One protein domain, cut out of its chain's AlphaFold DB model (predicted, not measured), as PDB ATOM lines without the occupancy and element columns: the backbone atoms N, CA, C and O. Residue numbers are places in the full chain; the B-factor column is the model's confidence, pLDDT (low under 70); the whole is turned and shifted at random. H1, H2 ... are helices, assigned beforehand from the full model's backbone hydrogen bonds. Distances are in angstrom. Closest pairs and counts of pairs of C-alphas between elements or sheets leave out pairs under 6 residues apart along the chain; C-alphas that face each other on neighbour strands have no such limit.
ATOM      1  N   VAL A 134     161.338-120.608 268.226       76.62
ATOM      2  CA  VAL A 134     161.865-119.233 268.267       76.62
ATOM      3  C   VAL A 134     160.874-118.264 268.917       76.62
ATOM      4  O   VAL A 134     161.239-117.526 269.832       76.62
ATOM      5  N   GLU A 135     159.613-118.294 268.482       77.25
ATOM      6  CA  GLU A 135     158.573-117.408 269.008       77.25
ATOM      7  C   GLU A 135     158.208-117.750 270.459       77.25
ATOM      8  O   GLU A 135     158.131-116.861 271.307       77.25
ATOM      9  N   LEU A 136     158.071-119.042 270.773       78.12
ATOM     10  CA  LEU A 136     157.763-119.518 272.124       78.12
ATOM     11  C   LEU A 136     158.873-119.161 273.120       78.12
ATOM     12  O   LEU A 136     158.590-118.664 274.209       78.12
ATOM     13  N   CYS A 137     160.139-119.353 272.746       77.50
ATOM     14  CA  CYS A 137     161.288-118.975 273.564       77.50
ATOM     15  C   CYS A 137     161.308-117.467 273.844       77.50
ATOM     16  O   CYS A 137     161.618-117.060 274.962       77.50
ATOM     17  N   LEU A 138     160.945-116.635 272.864       77.06
ATOM     18  CA  LEU A 138     160.851-115.187 273.046       77.06
ATOM     19  C   LEU A 138     159.703-114.811 273.995       77.06
ATOM     20  O   LEU A 138     159.914-114.017 274.909       77.06
ATOM     21  N   GLN A 139     158.522-115.411 273.831       78.00
ATOM     22  CA  GLN A 139     157.364-115.175 274.700       78.00
ATOM     23  C   GLN A 139     157.634-115.580 276.156       78.00
ATOM     24  O   GLN A 139     157.387-114.793 277.068       78.00
ATOM     25  N   ILE A 140     158.206-116.766 276.388       79.25
ATOM     26  CA  ILE A 140     158.579-117.242 277.731       79.25
ATOM     27  C   ILE A 140     159.590-116.290 278.377       79.25
ATOM     28  O   ILE A 140     159.493-115.971 279.563       79.25
ATOM     29  N   LYS A 141     160.550-115.797 277.587       72.38
ATOM     30  CA  LYS A 141     161.574-114.878 278.078       72.38
ATOM     31  C   LYS A 141     161.005-113.495 278.423       72.38
ATOM     32  O   LYS A 141     161.430-112.914 279.420       72.38
ATOM     33  N   LEU A 142     160.030-112.998 277.656       77.06
ATOM     34  CA  LEU A 142     159.293-111.765 277.965       77.06
ATOM     35  C   LEU A 142     158.463-111.882 279.249       77.06
ATOM     36  O   LEU A 142     158.329-110.905 279.977       77.06
ATOM     37  N   LEU A 143     157.919-113.067 279.524       77.75
ATOM     38  CA  LEU A 143     157.069-113.325 280.687       77.75
ATOM     39  C   LEU A 143     157.860-113.678 281.963       77.75
ATOM     40  O   LEU A 143     157.248-113.922 282.997       77.75
ATOM     41  N   SER A 144     159.203-113.696 281.908       64.62
ATOM     42  CA  SER A 144     160.113-113.914 283.052       64.62
ATOM     43  C   SER A 144     159.790-115.138 283.928       64.62
ATOM     44  O   SER A 144     160.132-115.159 285.107       64.62
ATOM     45  N   GLY A 145     159.145-116.167 283.376       61.97
ATOM     46  CA  GLY A 145     158.620-117.266 284.180       61.97
ATOM     47  C   GLY A 145     158.302-118.495 283.345       61.97
ATOM     48  O   GLY A 145     157.182-118.659 282.870       61.97
ATOM     49  N   GLY A 146     159.291-119.374 283.183       63.31
ATOM     50  CA  GLY A 146     159.075-120.706 282.629       63.31
ATOM     51  C   GLY A 146     160.353-121.351 282.113       63.31
ATOM     52  O   GLY A 146     161.040-120.800 281.259       63.31
ATOM     53  N   GLU A 147     160.655-122.548 282.607       67.19
ATOM     54  CA  GLU A 147     161.606-123.451 281.964       67.19
ATOM     55  C   GLU A 147     160.822-124.348 281.009       67.19
ATOM     56  O   GLU A 147     159.887-125.035 281.423       67.19
ATOM     57  N   LEU A 148     161.211-124.364 279.735       68.69
ATOM     58  CA  LEU A 148     160.587-125.221 278.721       68.69
ATOM     59  C   LEU A 148     160.749-126.719 279.051       68.69
ATOM     60  O   LEU A 148     159.952-127.544 278.616       68.69
ATOM     61  N   GLU A 149     161.742-127.054 279.878       67.75
ATOM     62  CA  GLU A 149     162.007-128.400 280.400       67.75
ATOM     63  C   GLU A 149     160.922-128.903 281.365       67.75
ATOM     64  O   GLU A 149     160.724-130.106 281.490       67.75
ATOM     65  N   LYS A 150     160.183-127.994 282.019       69.62
ATOM     66  CA  LYS A 150     159.088-128.320 282.951       69.62
ATOM     67  C   LYS A 150     157.715-128.392 282.266       69.62
ATOM     68  O   LYS A 150     156.699-128.531 282.947       69.62
ATOM     69  N   ALA A 151     157.657-128.257 280.940       74.00
ATOM     70  CA  ALA A 151     156.410-128.342 280.184       74.00
ATOM     71  C   ALA A 151     155.846-129.777 280.168       74.00
ATOM     72  O   ALA A 151     156.581-130.747 280.332       74.00
ATOM     73  N   LEU A 152     154.531-129.905 279.931       72.56
ATOM     74  CA  LEU A 152     153.830-131.199 279.850       72.56
ATOM     75  C   LEU A 152     154.466-132.164 278.839       72.56
ATOM     76  O   LEU A 152     154.509-133.364 279.086       72.56
ATOM     77  N   ASP A 153     154.973-131.618 277.734       75.69
ATOM     78  CA  ASP A 153     155.727-132.343 276.720       75.69
ATOM     79  C   ASP A 153     157.068-131.620 276.509       75.69
ATOM     80  O   ASP A 153     157.085-130.552 275.884       75.69
ATOM     81  N   PRO A 154     158.187-132.144 277.045       73.38
ATOM     82  CA  PRO A 154     159.476-131.472 276.947       73.38
ATOM     83  C   PRO A 154     159.989-131.471 275.502       73.38
ATOM     84  O   PRO A 154     159.971-132.487 274.800       73.38
ATOM     85  N   CYS A 155     160.474-130.313 275.055       76.75
ATOM     86  CA  CYS A 155     161.119-130.170 273.754       76.75
ATOM     87  C   CYS A 155     162.512-130.812 273.737       76.75
ATOM     88  O   CYS A 155     163.192-130.887 274.759       76.75
ATOM     89  N   LYS A 156     162.980-131.209 272.547       75.81
ATOM     90  CA  LYS A 156     164.379-131.616 272.352       75.81
ATOM     91  C   LYS A 156     165.305-130.431 272.649       75.81
ATOM     92  O   LYS A 156     165.084-129.346 272.110       75.81
ATOM     93  N   THR A 157     166.361-130.651 273.428       74.31
ATOM     94  CA  THR A 157     167.359-129.624 273.787       74.31
ATOM     95  C   THR A 157     167.999-128.980 272.553       74.31
ATOM     96  O   THR A 157     168.094-127.759 272.477       74.31
ATOM     97  N   GLU A 158     168.301-129.776 271.523       75.19
ATOM     98  CA  GLU A 158     168.857-129.313 270.239       75.19
ATOM     99  C   GLU A 158     167.971-128.266 269.539       75.19
ATOM    100  O   GLU A 158     168.460-127.302 268.941       75.19
ATOM    101  N   ALA A 159     166.646-128.430 269.624       73.69
ATOM    102  CA  ALA A 159     165.690-127.504 269.023       73.69
ATOM    103  C   ALA A 159     165.637-126.172 269.786       73.69
ATOM    104  O   ALA A 159     165.462-125.116 269.174       73.69
ATOM    105  N   VAL A 160     165.820-126.214 271.110       76.12
ATOM    106  CA  VAL A 160     165.884-125.024 271.970       76.12
ATOM    107  C   VAL A 160     167.169-124.244 271.709       76.12
ATOM    108  O   VAL A 160     167.123-123.033 271.508       76.12
ATOM    109  N   GLU A 161     168.310-124.928 271.642       76.56
ATOM    110  CA  GLU A 161     169.605-124.305 271.346       76.56
ATOM    111  C   GLU A 161     169.619-123.643 269.966       76.56
ATOM    112  O   GLU A 161     170.058-122.499 269.835       76.56
ATOM    113  N   SER A 162     169.053-124.316 268.961       76.75
ATOM    114  CA  SER A 162     168.895-123.769 267.609       76.75
ATOM    115  C   SER A 162     167.981-122.539 267.584       76.75
ATOM    116  O   SER A 162     168.236-121.575 266.867       76.75
ATOM    117  N   ALA A 163     166.911-122.525 268.381       76.00
ATOM    118  CA  ALA A 163     166.051-121.349 268.494       76.00
ATOM    119  C   ALA A 163     166.780-120.171 269.166       76.00
ATOM    120  O   ALA A 163     166.654-119.026 268.727       76.00
ATOM    121  N   LEU A 164     167.583-120.447 270.198       76.06
ATOM    122  CA  LEU A 164     168.385-119.440 270.893       76.06
ATOM    123  C   LEU A 164     169.506-118.873 270.015       76.06
ATOM    124  O   LEU A 164     169.778-117.674 270.101       76.06
ATOM    125  N   SER A 165     170.146-119.685 269.167       78.81
ATOM    126  CA  SER A 165     171.152-119.191 268.218       78.81
ATOM    127  C   SER A 165     170.530-118.244 267.190       78.81
ATOM    128  O   SER A 165     171.044-117.142 267.003       78.81
ATOM    129  N   ILE A 166     169.362-118.588 266.635       78.25
ATOM    130  CA  ILE A 166     168.617-117.732 265.696       78.25
ATOM    131  C   ILE A 166     168.232-116.394 266.347       78.25
ATOM    132  O   ILE A 166     168.381-115.336 265.737       78.25
ATOM    133  N   LEU A 167     167.776-116.408 267.603       74.00
ATOM    134  CA  LEU A 167     167.438-115.181 268.338       74.00
ATOM    135  C   LEU A 167     168.662-114.287 268.599       74.00
ATOM    136  O   LEU A 167     168.535-113.060 268.597       74.00
ATOM    137  N   ARG A 168     169.841-114.890 268.812       74.69
ATOM    138  CA  ARG A 168     171.116-114.171 268.978       74.69
ATOM    139  C   ARG A 168     171.585-113.543 267.665       74.69
ATOM    140  O   ARG A 168     171.998-112.387 267.670       74.69
ATOM    141  N   GLU A 169     171.489-114.276 266.557       73.50
ATOM    142  CA  GLU A 169     171.863-113.807 265.215       73.50
ATOM    143  C   GLU A 169     170.916-112.723 264.686       73.50
ATOM    144  O   GLU A 169     171.365-111.729 264.117       73.50
ATOM    145  N   GLY A 170     169.610-112.859 264.936       68.88
ATOM    146  CA  GLY A 170     168.574-111.915 264.501       68.88
ATOM    147  C   GLY A 170     168.613-110.550 265.195       68.88
ATOM    148  O   GLY A 170     167.762-109.701 264.929       68.88
ATOM    149  N   GLY A 171     169.573-110.319 266.099       58.88
ATOM    150  CA  GLY A 171     169.787-109.024 266.737       58.88
ATOM    151  C   GLY A 171     168.585-108.531 267.539       58.88
ATOM    152  O   GLY A 171     168.447-107.319 267.729       58.88
ATOM    153  N   ALA A 172     167.711-109.438 267.998       55.91
ATOM    154  CA  ALA A 172     166.559-109.093 268.814       55.91
ATOM    155  C   ALA A 172     167.066-108.309 270.030       55.91
ATOM    156  O   ALA A 172     167.666-108.868 270.941       55.91
ATOM    157  N   ARG A 173     166.876-106.984 270.030       48.09
ATOM    158  CA  ARG A 173     167.428-106.074 271.049       48.09
ATOM    159  C   ARG A 173     166.907-106.364 272.461       48.09
ATOM    160  O   ARG A 173     167.536-105.928 273.418       48.09
ATOM    161  N   ALA A 174     165.841-107.157 272.590       49.91
ATOM    162  CA  ALA A 174     165.411-107.744 273.858       49.91
ATOM    163  C   ALA A 174     166.492-108.657 274.476       49.91
ATOM    164  O   ALA A 174     166.638-108.699 275.690       49.91
ATOM    165  N   ALA A 175     167.343-109.293 273.658       46.72
ATOM    166  CA  ALA A 175     168.473-110.110 274.097       46.72
ATOM    167  C   ALA A 175     169.596-109.349 274.797       46.72
ATOM    168  O   ALA A 175     170.359-109.972 275.529       46.72
TER     169      ALA A 175
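AT A GLANCE: This is residues 134 to 175 of the 190 residues of an uncharacterized protein of Selaginella moellendorffii (UniProt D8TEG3). Two helices meet roughly as a T: H1 begins beside the middle of the longer H2 and runs away from it, while a long loop swings wide to join them, its residues 150 to 155 sticking out. The printed part has 42 residues with two named helices, H1 then H2, and no named strand; the class is all helix. It is compact, with a radius of gyration of the C-alphas of 10.4 A, and flat, spanning 30 by 22 by 11 A.

HOW THE PARTS SIT: Look first at H2, residues 157 to 169, then at H1, residues 134 to 142. They touch, closest at the C-alphas of Val 134 and Ala 163, 4.7 A apart. Their lines are about perpendicular, at 79 degrees. In both helices every O i to N i+4 pair is within hydrogen-bond range.

IN THESE COORDINATES: Find C-alpha 157 at (167.359, -129.624, 273.787); from there H2 runs 18.5 A to C-alpha 169. H1 starts at C-alpha 134, (161.865, -119.233, 268.267), and runs 12.5 A.

THE WHOLE: The C-alphas farthest apart, of Leu 152 and Gly 171, are 30.3 A apart. The printed part has no cut; the 14-residue link from H1 to H2 is long. Look for pLDDT under 70 at residues 144 to 150 and 170 to 175.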